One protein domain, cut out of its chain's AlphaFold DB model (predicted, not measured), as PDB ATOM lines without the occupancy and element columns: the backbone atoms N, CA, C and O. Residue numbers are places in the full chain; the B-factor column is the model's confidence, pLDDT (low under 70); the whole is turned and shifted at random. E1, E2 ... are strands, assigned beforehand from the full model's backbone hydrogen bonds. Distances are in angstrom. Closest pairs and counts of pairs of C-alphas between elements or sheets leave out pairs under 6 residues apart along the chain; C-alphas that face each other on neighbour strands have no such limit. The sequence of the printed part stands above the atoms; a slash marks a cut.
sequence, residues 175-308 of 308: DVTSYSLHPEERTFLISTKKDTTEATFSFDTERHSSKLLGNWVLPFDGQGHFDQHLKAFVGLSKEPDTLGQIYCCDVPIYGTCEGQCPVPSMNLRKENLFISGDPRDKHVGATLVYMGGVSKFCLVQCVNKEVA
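What this domain is: This is residues 175 to 308 of the 308 residues of an uncharacterized protein of Triticum turgidum subsp. durum (UniProt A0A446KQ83). A strongly twisted eight-stranded sheet, curled like part of a barrel but not closed, forms the main body, and a long two-stranded hairpin of E9 and E10 stands beyond E5 and E6, where only a few C-alphas of E9 come near the sheet. The sheet is made of two antiparallel runs, E1 to E4 and E5 to E8, joined side by side through the parallel pair E1 and E5; the link of residues 251 to 265 loops out to the E4 end of the sheet and folds back to E8. The printed part has 134 residues, with no named helix and ten named strands, E1 to E10 in order along the chain; the large sheet is mixed, in the order E4, E3, E2, E1, E5, E6, E7, E8, and the sheet of E9 and E10 is antiparallel. The class is all strand, though under half of the residues, 64 of 134, are in named elements. The whole is compact, with a radius of gyration of the C-alphas of 16.2 A and spans of 57 by 39 by 27 A.

Where its parts are: In the large sheet, E1 holds residues 176 to 181 and is 14.6 A long, beginning at C-alpha 176 at (-11.232, 2.750, -18.997). E2, residues 187 to 194, is 22.7 A long, E3, residues 197 to 204, is 22.9 A, and E4, residues 209 to 214, is 15.9 A. E5, residues 222 to 227, is 16.1 A long; E6, residues 232 to 236, and E7, residues 246 to 250, are 13.5 A each. E8, residues 266 to 268, is 6.7 A long. E9, residues 282 to 290, is the longest strand by residues and is 24.5 A long. E10, residues 297 to 304, is 22.9 A long and ends at C-alpha 304 at (-11.180, 27.674, -11.346).

How they stand to each other: The large sheet holds two meanders, in each of which every strand after the first is the antiparallel neighbour of the one before: E1 E2 E3 E4 and E5 E6 E7 E8. E1 and E5 are parallel neighbours at 24 degrees, with N 224 and O 179 2.8 A apart. The pairing of E5 is staggered: residues 222 to 224 pair with E1, and residues 225 to 227 with E6. On the first meander's side, the hairpin of E1 and E2 has N 189 and O 180 2.8 A apart, that of E2 and E3 has N 192 and O 199 2.8 A apart, and that of E3 and E4 has N 202 and O 211 2.8 A apart. E4 is an edge strand. In the second meander, N 225 and O 234 of E5 and E6 are 2.8 A apart, N 233 and O 249 of E6 and E7 are 2.7 A apart, and N 248 and O 267 of E7 and E8 are 2.8 A apart. E8 is the other edge strand. E9 and E10 form a hairpin, antiparallel at 161 degrees, with N 289 and O 298 2.8 A apart. The closest C-alphas of E6 and E9 are those of Gly 235 and Leu 288, 6.8 A apart. E10 is apart from E5 and E6, among others.

The domain as a whole: The two C-alphas farthest apart are those of Cys 257 and Ala 308, 58.5 A. The printed part has no cut and ends at the chain's last residue, 308. The links E7 to E8, 15 residues, and E8 to E9, 13 residues, are long. Mean pLDDT of the printed part is 87.4, and residues 276 to 280 and 306 to 308 are under 70.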
ATOM      1  N   ASP A 175     -10.490   0.864 -15.320       94.38
ATOM      2  CA  ASP A 175      -9.311   0.901 -16.181       94.38
ATOM      3  C   ASP A 175      -9.600   1.629 -17.506       94.38
ATOM      4  O   ASP A 175      -8.689   1.820 -18.310       94.38
ATOM      5  N   VAL A 176     -10.852   2.036 -17.768       95.19
ATOM      6  CA  VAL A 176     -11.232   2.750 -18.997       95.19
ATOM      7  C   VAL A 176     -10.533   4.105 -19.056       95.19
ATOM      8  O   VAL A 176     -10.620   4.919 -18.140       95.19
ATOM      9  N   THR A 177      -9.852   4.355 -20.171       94.31
ATOM     10  CA  THR A 177      -9.113   5.597 -20.420       94.31
ATOM     11  C   THR A 177      -9.801   6.494 -21.427       94.31
ATOM     12  O   THR A 177      -9.717   7.714 -21.329       94.31
ATOM     13  N   SER A 178     -10.438   5.884 -22.419       94.88
ATOM     14  CA  SER A 178     -11.049   6.586 -23.533       94.88
ATOM     15  C   SER A 178     -12.088   5.719 -24.217       94.88
ATOM     16  O   SER A 178     -12.073   4.490 -24.124       94.88
ATOM     17  N   TYR A 179     -13.018   6.373 -24.901       94.88
ATOM     18  CA  TYR A 179     -14.050   5.702 -25.670       94.88
ATOM     19  C   TYR A 179     -14.432   6.522 -26.898       94.88
ATOM     20  O   TYR A 179     -14.235   7.734 -26.954       94.88
ATOM     21  N   SER A 180     -14.958   5.872 -27.925       93.75
ATOM     22  CA  SER A 180     -15.420   6.537 -29.147       93.75
ATOM     23  C   SER A 180     -16.571   5.759 -29.769       93.75
ATOM     24  O   SER A 180     -16.632   4.538 -29.651       93.75
ATOM     25  N   LEU A 181     -17.488   6.453 -30.441       90.75
ATOM     26  CA  LEU A 181     -18.565   5.818 -31.202       90.75
ATOM     27  C   LEU A 181     -18.179   5.762 -32.679       90.75
ATOM     28  O   LEU A 181     -17.860   6.789 -33.275       90.75
ATOM     29  N   HIS A 182     -18.214   4.566 -33.259       84.44
ATOM     30  CA  HIS A 182     -17.914   4.339 -34.667       84.44
ATOM     31  C   HIS A 182     -18.847   5.151 -35.591       84.44
ATOM     32  O   HIS A 182     -20.024   5.296 -35.260       84.44
ATOM     33  N   PRO A 183     -18.369   5.611 -36.770       74.38
ATOM     34  CA  PRO A 183     -19.137   6.334 -37.793       74.38
ATOM     35  C   PRO A 183     -20.557   5.845 -38.062       74.38
ATOM     36  O   PRO A 183     -21.457   6.638 -38.307       74.38
ATOM     37  N   GLU A 184     -20.742   4.528 -38.070       78.12
ATOM     38  CA  GLU A 184     -22.021   3.890 -38.396       78.12
ATOM     39  C   GLU A 184     -22.983   3.822 -37.197       78.12
ATOM     40  O   GLU A 184     -24.012   3.162 -37.279       78.12
ATOM     41  N   GLU A 185     -22.637   4.460 -36.075       75.12
ATOM     42  CA  GLU A 185     -23.412   4.482 -34.830       75.12
ATOM     43  C   GLU A 185     -23.805   3.081 -34.331       75.12
ATOM     44  O   GLU A 185     -24.892   2.861 -33.812       75.12
ATOM     45  N   ARG A 186     -22.921   2.096 -34.505       83.56
ATOM     46  CA  ARG A 186     -23.204   0.692 -34.152       83.56
ATOM     47  C   ARG A 186     -22.208   0.089 -33.171       83.56
ATOM     48  O   ARG A 186     -22.467  -0.943 -32.551       83.56
ATOM     49  N   THR A 187     -21.031   0.687 -33.058       89.69
ATOM     50  CA  THR A 187     -19.930   0.066 -32.332       89.69
ATOM     51  C   THR A 187     -19.221   1.089 -31.480       89.69
ATOM     52  O   THR A 187     -18.736   2.092 -31.995       89.69
ATOM     53  N   PHE A 188     -19.132   0.822 -30.182       91.81
ATOM     54  CA  PHE A 188     -18.237   1.580 -29.320       91.81
ATOM     55  C   PHE A 188     -16.843   0.988 -29.383       91.81
ATOM     56  O   PHE A 188     -16.678  -0.228 -29.363       91.81
ATOM     57  N   LEU A 189     -15.851   1.861 -29.428       94.31
ATOM     58  CA  LEU A 189     -14.483   1.549 -29.074       94.31
ATOM     59  C   LEU A 189     -14.275   1.963 -27.628       94.31
ATOM     60  O   LEU A 189     -14.639   3.079 -27.260       94.31
ATOM     61  N   ILE A 190     -13.711   1.075 -26.824       95.81
ATOM     62  CA  ILE A 190     -13.432   1.325 -25.413       95.81
ATOM     63  C   ILE A 190     -11.998   0.891 -25.159       95.81
ATOM     64  O   ILE A 190     -11.664  -0.280 -25.332       95.81
ATOM     65  N   SER A 191     -11.154   1.840 -24.780       96.56
ATOM     66  CA  SER A 191      -9.756   1.595 -24.457       96.56
ATOM     67  C   SER A 191      -9.568   1.553 -22.951       96.56
ATOM     68  O   SER A 191     -10.114   2.381 -22.219       96.56
ATOM     69  N   THR A 192      -8.781   0.586 -22.498       96.69
ATOM     70  CA  THR A 192      -8.472   0.354 -21.091       96.69
ATOM     71  C   THR A 192      -6.971   0.278 -20.882       96.69
ATOM     72  O   THR A 192      -6.260  -0.302 -21.708       96.69
ATOM     73  N   LYS A 193      -6.497   0.797 -19.751       95.06
ATOM     74  CA  LYS A 193      -5.103   0.708 -19.332       95.06
ATOM     75  C   LYS A 193      -5.024   0.377 -17.851       95.06
ATOM     76  O   LYS A 193      -5.481   1.153 -17.018       95.06
ATOM     77  N   LYS A 194      -4.382  -0.747 -17.542       93.75
ATOM     78  CA  LYS A 194      -4.060  -1.163 -16.178       93.75
ATOM     79  C   LYS A 194      -2.567  -1.416 -16.081       93.75
ATOM     80  O   LYS A 194      -2.054  -2.331 -16.726       93.75
ATOM     81  N   ASP A 195      -1.876  -0.604 -15.292       90.81
ATOM     82  CA  ASP A 195      -0.415  -0.610 -15.196       90.81
ATOM     83  C   ASP A 195       0.233  -0.473 -16.592       90.81
ATOM     84  O   ASP A 195       0.132   0.575 -17.234       90.81
ATOM     85  N   THR A 196       0.864  -1.539 -17.089       89.69
ATOM     86  CA  THR A 196       1.480  -1.624 -18.422       89.69
ATOM     87  C   THR A 196       0.620  -2.360 -19.452       89.69
ATOM     88  O   THR A 196       1.024  -2.485 -20.606       89.69
ATOM     89  N   THR A 197      -0.548  -2.870 -19.054       94.69
ATOM     90  CA  THR A 197      -1.453  -3.620 -19.930       94.69
ATOM     91  C   THR A 197      -2.430  -2.668 -20.598       94.69
ATOM     92  O   THR A 197      -3.216  -1.998 -19.931       94.69
ATOM     93  N   GLU A 198      -2.390  -2.644 -21.923       96.31
ATOM     94  CA  GLU A 198      -3.250  -1.829 -22.771       96.31
ATOM     95  C   GLU A 198      -4.142  -2.729 -23.616       96.31
ATOM     96  O   GLU A 198      -3.688  -3.746 -24.143       96.31
ATOM     97  N   ALA A 199      -5.408  -2.350 -23.752       96.94
ATOM     98  CA  ALA A 199      -6.358  -3.063 -24.589       96.94
ATOM     99  C   ALA A 199      -7.416  -2.112 -25.140       96.94
ATOM    100  O   ALA A 199      -7.843  -1.179 -24.462       96.94
ATOM    101  N   THR A 200      -7.875  -2.381 -26.359       96.56
ATOM    102  CA  THR A 200      -9.056  -1.736 -26.932       96.56
ATOM    103  C   THR A 200     -10.067  -2.789 -27.339       96.56
ATOM    104  O   THR A 200      -9.748  -3.745 -28.047       96.56
ATOM    105  N   PHE A 201     -11.306  -2.586 -26.911       94.94
ATOM    106  CA  PHE A 201     -12.445  -3.445 -27.181       94.94
ATOM    107  C   PHE A 201     -13.414  -2.746 -28.126       94.94
ATOM    108  O   PHE A 201     -13.620  -1.535 -28.045       94.94
ATOM    109  N   SER A 202     -14.039  -3.523 -29.004       93.62
ATOM    110  CA  SER A 202     -15.233  -3.106 -29.733       93.62
ATOM    111  C   SER A 202     -16.467  -3.697 -29.069       93.62
ATOM    112  O   SER A 202     -16.502  -4.909 -28.862       93.62
ATOM    113  N   PHE A 203     -17.490  -2.890 -28.821       93.19
ATOM    114  CA  PHE A 203     -18.800  -3.357 -28.376       93.19
ATOM    115  C   PHE A 203     -19.845  -3.126 -29.468       93.19
ATOM    116  O   PHE A 203     -20.095  -1.979 -29.834       93.19
ATOM    117  N   ASP A 204     -20.454  -4.197 -29.986       91.56
ATOM    118  CA  ASP A 204     -21.555  -4.116 -30.959       91.56
ATOM    119  C   ASP A 204     -22.885  -3.876 -30.229       91.56
ATOM    120  O   ASP A 204     -23.346  -4.707 -29.445       91.56
ATOM    121  N   THR A 205     -23.526  -2.744 -30.518       89.81
ATOM    122  CA  THR A 205     -24.754  -2.292 -29.851       89.81
ATOM    123  C   THR A 205     -26.018  -3.033 -30.282       89.81
ATOM    124  O   THR A 205     -27.066  -2.831 -29.677       89.81
ATOM    125  N   GLU A 206     -25.970  -3.849 -31.336       89.31
ATOM    126  CA  GLU A 206     -27.082  -4.713 -31.755       89.31
ATOM    127  C   GLU A 206     -26.939  -6.129 -31.205       89.31
ATOM    128  O   GLU A 206     -27.918  -6.725 -30.761       89.31
ATOM    129  N   ARG A 207     -25.720  -6.674 -31.252       89.81
ATOM    130  CA  ARG A 207     -25.414  -8.020 -30.748       89.81
ATOM    131  C   ARG A 207     -25.212  -8.047 -29.237       89.81
ATOM    132  O   ARG A 207     -25.268  -9.120 -28.651       89.81
ATOM    133  N   HIS A 208     -24.990  -6.880 -28.635       91.19
ATOM    134  CA  HIS A 208     -24.664  -6.696 -27.223       91.19
ATOM    135  C   HIS A 208     -23.440  -7.507 -26.793       91.19
ATOM    136  O   HIS A 208     -23.414  -8.083 -25.712       91.19
ATOM    137  N   SER A 209     -22.430  -7.550 -27.659       90.56
ATOM    138  CA  SER A 209     -21.236  -8.369 -27.466       90.56
ATOM    139  C   SER A 209     -19.973  -7.531 -27.594       90.56
ATOM    140  O   SER A 209     -19.838  -6.752 -28.546       90.56
ATOM    141  N   SER A 210     -19.033  -7.756 -26.682       92.50
ATOM    142  CA  SER A 210     -17.689  -7.181 -26.725       92.50
ATOM    143  C   SER A 210     -16.709  -8.118 -27.424       92.50
ATOM    144  O   SER A 210     -16.826  -9.338 -27.340       92.50
ATOM    145  N   LYS A 211     -15.723  -7.541 -28.107       93.12
ATOM    146  CA  LYS A 211     -14.607  -8.256 -28.733       93.12
ATOM    147  C   LYS A 211     -13.321  -7.476 -28.507       93.12
ATOM    148  O   LYS A 211     -13.309  -6.257 -28.693       93.12
ATOM    149  N   LEU A 212     -12.234  -8.163 -28.160       95.38
ATOM    150  CA  LEU A 212     -10.916  -7.535 -28.100       95.38
ATOM    151  C   LEU A 212     -10.431  -7.200 -29.521       95.38
ATOM    152  O   LEU A 212     -10.322  -8.076 -30.383       95.38
ATOM    153  N   LEU A 213     -10.117  -5.930 -29.775       94.69
ATOM    154  CA  LEU A 213      -9.521  -5.505 -31.042       94.69
ATOM    155  C   LEU A 213      -8.009  -5.681 -31.017       94.69
ATOM    156  O   LEU A 213      -7.471  -6.331 -31.906       94.69
ATOM    157  N   GLY A 214      -7.330  -5.150 -30.004       95.19
ATOM    158  CA  GLY A 214      -5.874  -5.222 -29.921       95.19
ATOM    159  C   GLY A 214      -5.312  -4.670 -28.620       95.19
ATOM    160  O   GLY A 214      -6.031  -4.062 -27.826       95.19
ATOM    161  N   ASN A 215      -4.013  -4.898 -28.425       95.94
ATOM    162  CA  ASN A 215      -3.269  -4.500 -27.229       95.94
ATOM    163  C   ASN A 215      -2.693  -3.084 -27.384       95.94
ATOM    164  O   ASN A 215      -1.486  -2.899 -27.521       95.94
ATOM    165  N   TRP A 216      -3.582  -2.102 -27.479       95.31
ATOM    166  CA  TRP A 216      -3.272  -0.681 -27.640       95.31
ATOM    167  C   TRP A 216      -4.440   0.156 -27.124       95.31
ATOM    168  O   TRP A 216      -5.539  -0.373 -26.955       95.31
ATOM    169  N   VAL A 217      -4.233   1.454 -26.900       95.62
ATOM    170  CA  VAL A 217      -5.277   2.396 -26.461       95.62
ATOM    171  C   VAL A 217      -5.458   3.551 -27.440       95.62
ATOM    172  O   VAL A 217      -4.516   3.958 -28.113       95.62
ATOM    173  N   LEU A 218      -6.671   4.096 -27.516       94.81
ATOM    174  CA  LEU A 218      -6.931   5.357 -28.202       94.81
ATOM    175  C   LEU A 218      -6.291   6.519 -27.421       94.81
ATOM    176  O   LEU A 218      -6.389   6.543 -26.190       94.81
ATOM    177  N   PRO A 219      -5.715   7.523 -28.106       92.94
ATOM    178  CA  PRO A 219      -4.880   8.557 -27.490       92.94
ATOM    179  C   PRO A 219      -5.703   9.711 -26.886       92.94
ATOM    180  O   PRO A 219      -5.232  10.844 -26.802       92.94
ATOM    181  N   PHE A 220      -6.961   9.454 -26.531       94.56
ATOM    182  CA  PHE A 220      -7.895  10.484 -26.085       94.56
ATOM    183  C   PHE A 220      -7.994  10.538 -24.562       94.56
ATOM    184  O   PHE A 220      -7.868   9.513 -23.891       94.56
ATOM    185  N   ASP A 221      -8.278  11.721 -24.027       90.88
ATOM    186  CA  ASP A 221      -8.789  11.883 -22.670       90.88
ATOM    187  C   ASP A 221     -10.320  11.805 -22.695       90.88
ATOM    188  O   ASP A 221     -11.006  12.732 -23.133       90.88
ATOM    189  N   GLY A 222     -10.873  10.656 -22.303       90.44
ATOM    190  CA  GLY A 222     -12.315  10.423 -22.365       90.44
ATOM    191  C   GLY A 222     -12.831  10.199 -23.791       90.44
ATOM    192  O   GLY A 222     -12.477   9.213 -24.440       90.44
ATOM    193  N   GLN A 223     -13.748  11.050 -24.258       91.50
ATOM    194  CA  GLN A 223     -14.472  10.817 -25.509       91.50
ATOM    195  C   GLN A 223     -13.679  11.277 -26.743       91.50
ATOM    196  O   GLN A 223     -13.318  12.444 -26.877       91.50
ATOM    197  N   GLY A 224     -13.496  10.361 -27.692       93.88
ATOM    198  CA  GLY A 224     -13.163  10.668 -29.081       93.88
ATOM    199  C   GLY A 224     -14.421  10.733 -29.951       93.88
ATOM    200  O   GLY A 224     -15.363   9.950 -29.792       93.88
ATOM    201  N   HIS A 225     -14.436  11.670 -30.891       92.56
ATOM    202  CA  HIS A 225     -15.539  11.911 -31.812       92.56
ATOM    203  C   HIS A 225     -15.147  11.496 -33.218       92.56
ATOM    204  O   HIS A 225     -14.088  11.880 -33.704       92.56
ATOM    205  N   PHE A 226     -16.003  10.744 -33.901       91.81
ATOM    206  CA  PHE A 226     -15.782  10.488 -35.314       91.81
ATOM    207  C   PHE A 226     -16.094  11.736 -36.145       91.81
ATOM    208  O   PHE A 226     -17.176  12.310 -36.040       91.81
ATOM    209  N   ASP A 227     -15.156  12.113 -37.006       91.12
ATOM    210  CA  ASP A 227     -15.321  13.170 -37.986       91.12
ATOM    211  C   ASP A 227     -15.499  12.584 -39.392       91.12
ATOM    212  O   ASP A 227     -14.606  11.932 -39.939       91.12
ATOM    213  N   GLN A 228     -16.653  12.840 -40.008       86.81
ATOM    214  CA  GLN A 228     -16.994  12.268 -41.312       86.81
ATOM    215  C   GLN A 228     -16.140  12.814 -42.466       86.81
ATOM    216  O   GLN A 228     -15.914  12.098 -43.445       86.81
ATOM    217  N   HIS A 229     -15.676  14.063 -42.385       88.44
ATOM    218  CA  HIS A 229     -14.876  14.671 -43.448       88.44
ATOM    219  C   HIS A 229     -13.437  14.156 -43.419       88.44
ATOM    220  O   HIS A 229     -12.890  13.792 -44.459       88.44
ATOM    221  N   LEU A 230     -12.854  14.078 -42.222       89.19
ATOM    222  CA  LEU A 230     -11.519  13.533 -41.988       89.19
ATOM    223  C   LEU A 230     -11.493  12.004 -42.067       89.19
ATOM    224  O   LEU A 230     -10.430  11.432 -42.285       89.19
ATOM    225  N   LYS A 231     -12.652  11.349 -41.909       90.62
ATOM    226  CA  LYS A 231     -12.789   9.891 -41.777       90.62
ATOM    227  C   LYS A 231     -11.908   9.331 -40.658       90.62
ATOM    228  O   LYS A 231     -11.324   8.259 -40.792       90.62
ATOM    229  N   ALA A 232     -11.835  10.069 -39.558       92.69
ATOM    230  CA  ALA A 232     -10.959   9.794 -38.432       92.69
ATOM    231  C   ALA A 232     -11.642  10.177 -37.118       92.69
ATOM    232  O   ALA A 232     -12.548  11.010 -37.088       92.69
ATOM    233  N   PHE A 233     -11.197   9.578 -36.022       94.31
ATOM    234  CA  PHE A 233     -11.542  10.007 -34.677       94.31
ATOM    235  C   PHE A 233     -10.706  11.217 -34.272       94.31
ATOM    236  O   PHE A 233      -9.498  11.243 -34.496       94.31
ATOM    237  N   VAL A 234     -11.335  12.194 -33.632       94.44
ATOM    238  CA  VAL A 234     -10.687  13.367 -33.051       94.44
ATOM    239  C   VAL A 234     -11.013  13.468 -31.568       94.44
ATOM    240  O   VAL A 234     -12.151  13.249 -31.158       94.44
ATOM    241  N   GLY A 235     -10.028  13.808 -30.749       95.19
ATOM    242  CA  GLY A 235     -10.221  13.932 -29.306       95.19
ATOM    243  C   GLY A 235      -9.071  14.663 -28.635       95.19
ATOM    244  O   GLY A 235      -8.007  14.844 -29.229       95.19
ATOM    245  N   LEU A 236      -9.303  15.118 -27.406       94.69
ATOM    246  CA  LEU A 236      -8.295  15.824 -26.615       94.69
ATOM    247  C   LEU A 236      -7.188  14.871 -26.177       94.69
ATOM    248  O   LEU A 236      -7.457  13.705 -25.901       94.69
ATOM    249  N   SER A 237      -5.957  15.371 -26.109       92.31
ATOM    250  CA  SER A 237      -4.837  14.610 -25.563       92.31
ATOM    251  C   SER A 237      -5.034  14.300 -24.082       92.31
ATOM    252  O   SER A 237      -5.436  15.168 -23.308       92.31
ATOM    253  N   LYS A 238      -4.678  13.068 -23.708       81.69
ATOM    254  CA  LYS A 238      -4.573  12.610 -22.320       81.69
ATOM    255  C   LYS A 238      -3.228  12.936 -21.673       81.69
ATOM    256  O   LYS A 238      -3.126  12.951 -20.447       81.69
ATOM    257  N   GLU A 239      -2.189  13.161 -22.470       86.31
ATOM    258  CA  GLU A 239      -0.835  13.256 -21.933       86.31
ATOM    259  C   GLU A 239      -0.588  14.631 -21.280       86.31
ATOM    260  O   GLU A 239      -0.916  15.662 -21.881       86.31
ATOM    261  N   PRO A 240       0.003  14.684 -20.067       83.31
ATOM    262  CA  PRO A 240       0.208  15.934 -19.329       83.31
ATOM    263  C   PRO A 240       1.015  17.002 -20.080       83.31
ATOM    264  O   PRO A 240       0.804  18.197 -19.883       83.31
ATOM    265  N   ASP A 241       1.949  16.582 -20.931       86.75
ATOM    266  CA  ASP A 241       2.839  17.445 -21.716       86.75
ATOM    267  C   ASP A 241       2.168  18.051 -22.958       86.75
ATOM    268  O   ASP A 241       2.659  19.028 -23.525       86.75
ATOM    269  N   THR A 242       1.030  17.496 -23.368       88.12
ATOM    270  CA  THR A 242       0.294  17.875 -24.581       88.12
ATOM    271  C   THR A 242      -1.144  18.285 -24.260       88.12
ATOM    272  O   THR A 242      -2.008  18.319 -25.137       88.12
ATOM    273  N   LEU A 243      -1.414  18.649 -23.002       85.00
ATOM    274  CA  LEU A 243      -2.713  19.155 -22.564       85.00
ATOM    275  C   LEU A 243      -3.184  20.323 -23.440       85.00
ATOM    276  O   LEU A 243      -2.460  21.295 -23.662       85.00
ATOM    277  N   GLY A 244      -4.419  20.215 -23.927       86.38
ATOM    278  CA  GLY A 244      -5.041  21.196 -24.820       86.38
ATOM    279  C   GLY A 244      -4.754  20.995 -26.302       86.38
ATOM    280  O   GLY A 244      -5.312  21.714 -27.131       86.38
ATOM    281  N   GLN A 245      -3.948  19.996 -26.657       92.94
ATOM    282  CA  GLN A 245      -3.775  19.548 -28.034       92.94
ATOM    283  C   GLN A 245      -4.815  18.483 -28.413       92.94
ATOM    284  O   GLN A 245      -5.431  17.842 -27.557       92.94
ATOM    285  N   ILE A 246      -5.010  18.293 -29.720       94.38
ATOM    286  CA  ILE A 246      -5.959  17.323 -30.282       94.38
ATOM    287  C   ILE A 246      -5.208  16.212 -31.013       94.38
ATOM    288  O   ILE A 246      -4.343  16.479 -31.853       94.38
ATOM    289  N   TYR A 247      -5.609  14.970 -30.760       94.88
ATOM    290  CA  TYR A 247      -5.258  13.823 -31.586       94.88
ATOM    291  C   TYR A 247      -6.270  13.609 -32.705       94.88
ATOM    292  O   TYR A 247      -7.472  13.786 -32.526       94.88
ATOM    293  N   CYS A 248      -5.764  13.156 -33.846       94.50
ATOM    294  CA  CYS A 248      -6.526  12.584 -34.943       94.50
ATOM    295  C   CYS A 248      -6.075  11.132 -35.127       94.50
ATOM    296  O   CYS A 248      -4.877  10.885 -35.263       94.50
ATOM    297  N   CYS A 249      -7.004  10.184 -35.128       93.38
ATOM    298  CA  CYS A 249      -6.729   8.753 -35.176       93.38
ATOM    299  C   CYS A 249      -7.574   8.076 -36.258       93.38
ATOM    300  O   CYS A 249      -8.779   8.308 -36.330       93.38
ATOM    301  N   ASP A 250      -6.960   7.242 -37.092       93.12
ATOM    302  CA  ASP A 250      -7.685   6.506 -38.130       93.12
ATOM    303  C   ASP A 250      -8.682   5.508 -37.524       93.12
ATOM    304  O   ASP A 250      -8.511   5.006 -36.410       93.12
ATOM    305  N   VAL A 251      -9.733   5.185 -38.279       91.62
ATOM    306  CA  VAL A 251     -10.705   4.171 -37.858       91.62
ATOM    307  C   VAL A 251     -10.046   2.779 -37.868       91.62
ATOM    308  O   VAL A 251      -9.486   2.389 -38.896       91.62
ATOM    309  N   PRO A 252     -10.116   2.004 -36.766       90.19
ATOM    310  CA  PRO A 252      -9.585   0.644 -36.721       90.19
ATOM    311  C   PRO A 252     -10.231  -0.283 -37.756       90.19
ATOM    312  O   PRO A 252     -11.387  -0.112 -38.141       90.19
ATOM    313  N   ILE A 253      -9.502  -1.316 -38.177       85.25
ATOM    314  CA  ILE A 253     -10.004  -2.288 -39.154       85.25
ATOM    315  C   ILE A 253     -10.790  -3.384 -38.428       85.25
ATOM    316  O   ILE A 253     -10.225  -4.302 -37.832       85.25
ATOM    317  N   TYR A 254     -12.115  -3.317 -38.518       77.62
ATOM    318  CA  TYR A 254     -13.008  -4.338 -37.976       77.62
ATOM    319  C   TYR A 254     -13.029  -5.562 -38.899       77.62
ATOM    320  O   TYR A 254     -13.424  -5.472 -40.057       77.62
ATOM    321  N   GLY A 255     -12.596  -6.721 -38.401       76.31
ATOM    322  CA  GLY A 255     -12.596  -7.971 -39.176       76.31
ATOM    323  C   GLY A 255     -11.346  -8.826 -39.006       76.31
ATOM    324  O   GLY A 255     -11.320  -9.966 -39.460       76.31
ATOM    325  N   THR A 256     -10.334  -8.320 -38.307       80.50
ATOM    326  CA  THR A 256      -9.182  -9.124 -37.900       80.50
ATOM    327  C   THR A 256      -9.582 -10.194 -36.883       80.50
ATOM    328  O   THR A 256     -10.626 -10.108 -36.212       80.50
ATOM    329  N   CYS A 257      -8.719 -11.199 -36.728       86.69
ATOM    330  CA  CYS A 257      -8.768 -12.095 -35.581       86.69
ATOM    331  C   CYS A 257      -8.772 -11.281 -34.278       86.69
ATOM    332  O   CYS A 257      -8.267 -10.155 -34.218       86.69
ATOM    333  N   GLU A 258      -9.391 -11.846 -33.247       89.12
ATOM    334  CA  GLU A 258      -9.477 -11.212 -31.936       89.12
ATOM    335  C   GLU A 258      -8.083 -10.865 -31.391       89.12
ATOM    336  O   GLU A 258      -7.155 -11.667 -31.482       89.12
ATOM    337  N   GLY A 259      -7.925  -9.634 -30.901       90.50
ATOM    338  CA  GLY A 259      -6.656  -9.110 -30.388       90.50
ATOM    339  C   GLY A 259      -5.578  -8.811 -31.436       90.50
ATOM    340  O   GLY A 259      -4.483  -8.401 -31.061       90.50
ATOM    341  N   GLN A 260      -5.854  -9.000 -32.730       92.06
ATOM    342  CA  GLN A 260      -4.873  -8.823 -33.811       92.06
ATOM    343  C   GLN A 260      -5.120  -7.582 -34.681       92.06
ATOM    344  O   GLN A 260      -4.481  -7.429 -35.722       92.06
ATOM    345  N   CYS A 261      -6.041  -6.693 -34.297       93.31
ATOM    346  CA  CYS A 261      -6.206  -5.418 -34.987       93.31
ATOM    347  C   CYS A 261      -4.935  -4.579 -34.782       93.31
ATOM    348  O   CYS A 261      -4.560  -4.335 -33.629       93.31
ATOM    349  N   PRO A 262      -4.276  -4.119 -35.861       93.25
ATOM    350  CA  PRO A 262      -3.103  -3.266 -35.737       93.25
ATOM    351  C   PRO A 262      -3.460  -1.948 -35.041       93.25
ATOM    352  O   PRO A 262      -4.613  -1.506 -35.076       93.25
ATOM    353  N   VAL A 263      -2.448  -1.321 -34.436       94.38
ATOM    354  CA  VAL A 263      -2.548   0.051 -33.922       94.38
ATOM    355  C   VAL A 263      -2.995   0.979 -35.059       94.38
ATOM    356  O   VAL A 263      -2.368   0.959 -36.124       94.38
ATOM    357  N   PRO A 264      -4.054   1.783 -34.866       93.06
ATOM    358  CA  PRO A 264      -4.443   2.785 -35.848       93.06
ATOM    359  C   PRO A 264      -3.386   3.893 -35.923       93.06
ATOM    360  O   PRO A 264      -2.710   4.191 -34.937       93.06
ATOM    361  N   SER A 265      -3.246   4.531 -37.088       93.81
ATOM    362  CA  SER A 265      -2.369   5.697 -37.204       93.81
ATOM    363  C   SER A 265      -2.905   6.835 -36.339       93.81
ATOM    364  O   SER A 265      -4.116   7.057 -36.274       93.81
ATOM    365  N   MET A 266      -2.008   7.553 -35.666       92.81
ATOM    366  CA  MET A 266      -2.346   8.644 -34.756       92.81
ATOM    367  C   MET A 266      -1.469   9.849 -35.064       92.81
ATOM    368  O   MET A 266      -0.254   9.732 -35.201       92.81
ATOM    369  N   ASN A 267      -2.089  11.021 -35.154       92.62
ATOM    370  CA  ASN A 267      -1.421  12.285 -35.419       92.62
ATOM    371  C   ASN A 267      -1.821  13.308 -34.361       92.62
ATOM    372  O   ASN A 267      -2.998  13.646 -34.230       92.62
ATOM    373  N   LEU A 268      -0.832  13.837 -33.649       93.81
ATOM    374  CA  LEU A 268      -1.014  14.922 -32.696       93.81
ATOM    375  C   LEU A 268      -0.919  16.275 -33.403       93.81
ATOM    376  O   LEU A 268       0.020  16.542 -34.162       93.81
ATOM    377  N   ARG A 269      -1.880  17.156 -33.142       92.25
ATOM    378  CA  ARG A 269      -1.817  18.551 -33.579       92.25
ATOM    379  C   ARG A 269      -1.018  19.362 -32.566       92.25
ATOM    380  O   ARG A 269      -1.296  19.321 -31.381       92.25
ATOM    381  N   LYS A 270      -0.026  20.111 -33.051       86.81
ATOM    382  CA  LYS A 270       0.900  20.879 -32.199       86.81
ATOM    383  C   LYS A 270       0.259  22.110 -31.555       86.81
ATOM    384  O   LYS A 270       0.790  22.639 -30.585       86.81
ATOM    385  N   GLU A 271      -0.841  22.592 -32.122       87.25
ATOM    386  CA  GLU A 271      -1.555  23.760 -31.619       87.25
ATOM    387  C   GLU A 271      -2.228  23.430 -30.289       87.25
ATOM    388  O   GLU A 271      -3.002  22.478 -30.194       87.25
ATOM    389  N   ASN A 272      -1.922  24.228 -29.267       87.06
ATOM    390  CA  ASN A 272      -2.635  24.182 -28.004       87.06
ATOM    391  C   ASN A 272      -3.881  25.065 -28.117       87.06
ATOM    392  O   ASN A 272      -3.775  26.256 -28.406       87.06
ATOM    393  N   LEU A 273      -5.050  24.467 -27.918       87.12
ATOM    394  CA  LEU A 273      -6.342  25.139 -28.030       87.12
ATOM    395  C   LEU A 273      -6.842  25.691 -26.693       87.12
ATOM    396  O   LEU A 273      -7.879  26.362 -26.655       87.12
ATOM    397  N   PHE A 274      -6.153  25.401 -25.587       85.94
ATOM    398  CA  PHE A 274      -6.478  26.003 -24.304       85.94
ATOM    399  C   PHE A 274      -6.212  27.499 -24.354       85.94
ATOM    400  O   PHE A 274      -5.142  27.956 -24.754       85.94
ATOM    401  N   ILE A 275      -7.230  28.268 -23.978       75.50
ATOM    402  CA  ILE A 275      -7.120  29.714 -23.936       75.50
ATOM    403  C   ILE A 275      -6.386  30.028 -22.640       75.50
ATOM    404  O   ILE A 275      -6.867  29.706 -21.554       75.50
ATOM    405  N   SER A 276      -5.217  30.655 -22.746       65.44
ATOM    406  CA  SER A 276      -4.543  31.221 -21.583       65.44
ATOM    407  C   SER A 276      -5.373  32.404 -21.073       65.44
ATOM    408  O   SER A 276      -5.352  33.479 -21.674       65.44
ATOM    409  N   GLY A 277      -6.165  32.174 -20.026       64.12
ATOM    410  CA  GLY A 277      -6.918  33.210 -19.317       64.12
ATOM    411  C   GLY A 277      -6.029  34.054 -18.397       64.12
ATOM    412  O   GLY A 277      -4.841  34.245 -18.663       64.12
ATOM    413  N   ASP A 278      -6.602  34.549 -17.294       64.62
ATOM    414  CA  ASP A 278      -5.813  35.146 -16.209       64.62
ATOM    415  C   ASP A 278      -4.773  34.107 -15.741       64.62
ATOM    416  O   ASP A 278      -5.147  32.957 -15.513       64.62
ATOM    417  N   PRO A 279      -3.482  34.451 -15.581       67.06
ATOM    418  CA  PRO A 279      -2.471  33.521 -15.069       67.06
ATOM    419  C   PRO A 279      -2.818  32.877 -13.714       67.06
ATOM    420  O   PRO A 279      -2.210  31.874 -13.343       67.06
ATOM    421  N   ARG A 280      -3.763  33.457 -12.964       68.12
ATOM    422  CA  ARG A 280      -4.298  32.919 -11.703       68.12
ATOM    423  C   ARG A 280      -5.392  31.870 -11.900       68.12
ATOM    424  O   ARG A 280      -5.678  31.116 -10.972       68.12
ATOM    425  N   ASP A 281      -6.003  31.810 -13.079       73.50
ATOM    426  CA  ASP A 281      -7.031  30.828 -13.392       73.50
ATOM    427  C   ASP A 281      -6.384  29.448 -13.559       73.50
ATOM    428  O   ASP A 281      -5.535  29.216 -14.422       73.50
ATOM    429  N   LYS A 282      -6.805  28.494 -12.727       77.88
ATOM    430  CA  LYS A 282      -6.327  27.111 -12.802       77.88
ATOM    431  C   LYS A 282      -7.211  26.319 -13.752       77.88
ATOM    432  O   LYS A 282      -8.416  26.211 -13.528       77.88
ATOM    433  N   HIS A 283      -6.621  25.731 -14.790       80.12
ATOM    434  CA  HIS A 283      -7.336  24.812 -15.673       80.12
ATOM    435  C   HIS A 283      -7.805  23.579 -14.886       80.12
ATOM    436  O   HIS A 283      -6.994  22.877 -14.282       80.12
ATOM    437  N   VAL A 284      -9.114  23.323 -14.898       81.75
ATOM    438  CA  VAL A 284      -9.744  22.182 -14.214       81.75
ATOM    439  C   VAL A 284      -9.966  21.028 -15.184       81.75
ATOM    440  O   VAL A 284      -9.784  19.872 -14.825       81.75
ATOM    441  N   GLY A 285     -10.359  21.335 -16.419       83.12
ATOM    442  CA  GLY A 285     -10.667  20.330 -17.427       83.12
ATOM    443  C   GLY A 285     -11.229  20.956 -18.692       83.12
ATOM    444  O   GLY A 285     -11.602  22.130 -18.708       83.12
ATOM    445  N   ALA A 286     -11.335  20.158 -19.747       87.56
ATOM    446  CA  ALA A 286     -11.938  20.592 -20.993       87.56
ATOM    447  C   ALA A 286     -12.741  19.468 -21.642       87.56
ATOM    448  O   ALA A 286     -12.504  18.286 -21.412       87.56
ATOM    449  N   THR A 287     -13.702  19.846 -22.472       88.38
ATOM    450  CA  THR A 287     -14.498  18.910 -23.261       88.38
ATOM    451  C   THR A 287     -14.565  19.405 -24.693       88.38
ATOM    452  O   THR A 287     -14.916  20.559 -24.952       88.38
ATOM    453  N   LEU A 288     -14.224  18.522 -25.626       91.31
ATOM    454  CA  LEU A 288     -14.451  18.752 -27.042       91.31
ATOM    455  C   LEU A 288     -15.913  18.418 -27.351       91.31
ATOM    456  O   LEU A 288     -16.388  17.338 -27.029       91.31
ATOM    457  N   VAL A 289     -16.642  19.354 -27.945       88.00
ATOM    458  CA  VAL A 289     -18.073  19.217 -28.219       88.00
ATOM    459  C   VAL A 289     -18.304  19.308 -29.716       88.00
ATOM    460  O   VAL A 289     -18.030  20.340 -30.331       88.00
ATOM    461  N   TYR A 290     -18.839  18.243 -30.308       85.62
ATOM    462  CA  TYR A 290     -19.249  18.264 -31.708       85.62
ATOM    463  C   TYR A 290     -20.456  19.190 -31.901       85.62
ATOM    464  O   TYR A 290     -21.481  19.049 -31.235       85.62
ATOM    465  N   MET A 291     -20.331  20.148 -32.817       82.94
ATOM    466  CA  MET A 291     -21.336  21.183 -33.070       82.94
ATOM    467  C   MET A 291     -22.276  20.854 -34.236       82.94
ATOM    468  O   MET A 291     -23.008  21.733 -34.679       82.94
ATOM    469  N   GLY A 292     -22.259  19.628 -34.759       73.12
ATOM    470  CA  GLY A 292     -23.025  19.294 -35.960       73.12
ATOM    471  C   GLY A 292     -22.483  19.970 -37.227       73.12
ATOM    472  O   GLY A 292     -21.445  20.642 -37.229       73.12
ATOM    473  N   GLY A 293     -23.186  19.777 -38.342       73.44
ATOM    474  CA  GLY A 293     -22.765  20.281 -39.651       73.44
ATOM    475  C   GLY A 293     -21.494  19.618 -40.207       73.44
ATOM    476  O   GLY A 293     -21.347  18.402 -40.170       73.44
ATOM    477  N   VAL A 294     -20.599  20.423 -40.797       72.50
ATOM    478  CA  VAL A 294     -19.373  19.948 -41.470       72.50
ATOM    479  C   VAL A 294     -18.187  20.052 -40.514       72.50
ATOM    480  O   VAL A 294     -17.500  21.073 -40.507       72.50
ATOM    481  N   SER A 295     -17.955  19.006 -39.717       81.69
ATOM    482  CA  SER A 295     -16.684  18.815 -38.994       81.69
ATOM    483  C   SER A 295     -16.306  19.951 -38.040       81.69
ATOM    484  O   SER A 295     -15.143  20.338 -37.924       81.69
ATOM    485  N   LYS A 296     -17.307  20.540 -37.373       86.50
ATOM    486  CA  LYS A 296     -17.103  21.652 -36.442       86.50
ATOM    487  C   LYS A 296     -17.156  21.175 -35.001       86.50
ATOM    488  O   LYS A 296     -18.108  20.517 -34.585       86.50
ATOM    489  N   PHE A 297     -16.171  21.606 -34.227       88.62
ATOM    490  CA  PHE A 297     -16.072  21.331 -32.803       88.62
ATOM    491  C   PHE A 297     -15.930  22.634 -32.025       88.62
ATOM    492  O   PHE A 297     -15.352  23.606 -32.511       88.62
ATOM    493  N   CYS A 298     -16.472  22.651 -30.816       88.00
ATOM    494  CA  CYS A 298     -16.232  23.682 -29.822       88.00
ATOM    495  C   CYS A 298     -15.429  23.074 -28.683       88.00
ATOM    496  O   CYS A 298     -15.658  21.928 -28.304       88.00
ATOM    497  N   LEU A 299     -14.515  23.853 -28.123       88.19
ATOM    498  CA  LEU A 299     -13.803  23.479 -26.919       88.19
ATOM    499  C   LEU A 299     -14.422  24.213 -25.734       88.19
ATOM    500  O   LEU A 299     -14.397  25.442 -25.679       88.19
ATOM    501  N   VAL A 300     -14.985  23.459 -24.794       85.69
ATOM    502  CA  VAL A 300     -15.527  24.000 -23.546       85.69
ATOM    503  C   VAL A 300     -14.495  23.770 -22.454       85.69
ATOM    504  O   VAL A 300     -14.232  22.628 -22.089       85.69
ATOM    505  N   GLN A 301     -13.894  24.849 -21.960       84.44
ATOM    506  CA  GLN A 301     -12.886  24.814 -20.898       84.44
ATOM    507  C   GLN A 301     -13.523  25.170 -19.558       84.44
ATOM    508  O   GLN A 301     -14.327  26.099 -19.463       84.44
ATOM    509  N   CYS A 302     -13.141  24.435 -18.521       80.00
ATOM    510  CA  CYS A 302     -13.471  24.716 -17.137       80.00
ATOM    511  C   CYS A 302     -12.219  25.248 -16.438       80.00
ATOM    512  O   CYS A 302     -11.174  24.593 -16.424       80.00
ATOM    513  N   VAL A 303     -12.337  26.437 -15.854       80.06
ATOM    514  CA  VAL A 303     -11.267  27.090 -15.100       80.06
ATOM    515  C   VAL A 303     -11.770  27.432 -13.705       80.06
ATOM    516  O   VAL A 303     -12.910  27.869 -13.536       80.06
ATOM    517  N   ASN A 304     -10.926  27.226 -12.702       76.88
ATOM    518  CA  ASN A 304     -11.180  27.674 -11.346       76.88
ATOM    519  C   ASN A 304     -10.543  29.050 -11.174       76.88
ATOM    520  O   ASN A 304      -9.326  29.191 -11.313       76.88
ATOM    521  N   LYS A 305     -11.377  30.049 -10.891       71.00
ATOM    522  CA  LYS A 305     -10.923  31.408 -10.616       71.00
ATOM    523  C   LYS A 305     -10.498  31.486  -9.163       71.00
ATOM    524  O   LYS A 305     -11.333  31.310  -8.275       71.00
ATOM    525  N   GLU A 306      -9.230  31.785  -8.909       62.44
ATOM    526  CA  GLU A 306      -8.823  32.180  -7.564       62.44
ATOM    527  C   GLU A 306      -9.476  33.529  -7.244       62.44
ATOM    528  O   GLU A 306      -9.120  34.572  -7.793       62.44
ATOM    529  N   VAL A 307     -10.504  33.492  -6.396       57.66
ATOM    530  CA  VAL A 307     -11.128  34.702  -5.864       57.66
ATOM    531  C   VAL A 307     -10.172  35.269  -4.818       57.66
ATOM    532  O   VAL A 307      -9.907  34.612  -3.811       57.66
ATOM    533  N   ALA A 308      -9.630  36.454  -5.101       42.72
ATOM    534  CA  ALA A 308      -8.877  37.255  -4.140       42.72
ATOM    535  C   ALA A 308      -9.798  37.849  -3.066       42.72
ATOM    536  O   ALA A 308     -10.940  38.232  -3.420       42.72
TER     537      ALA A 308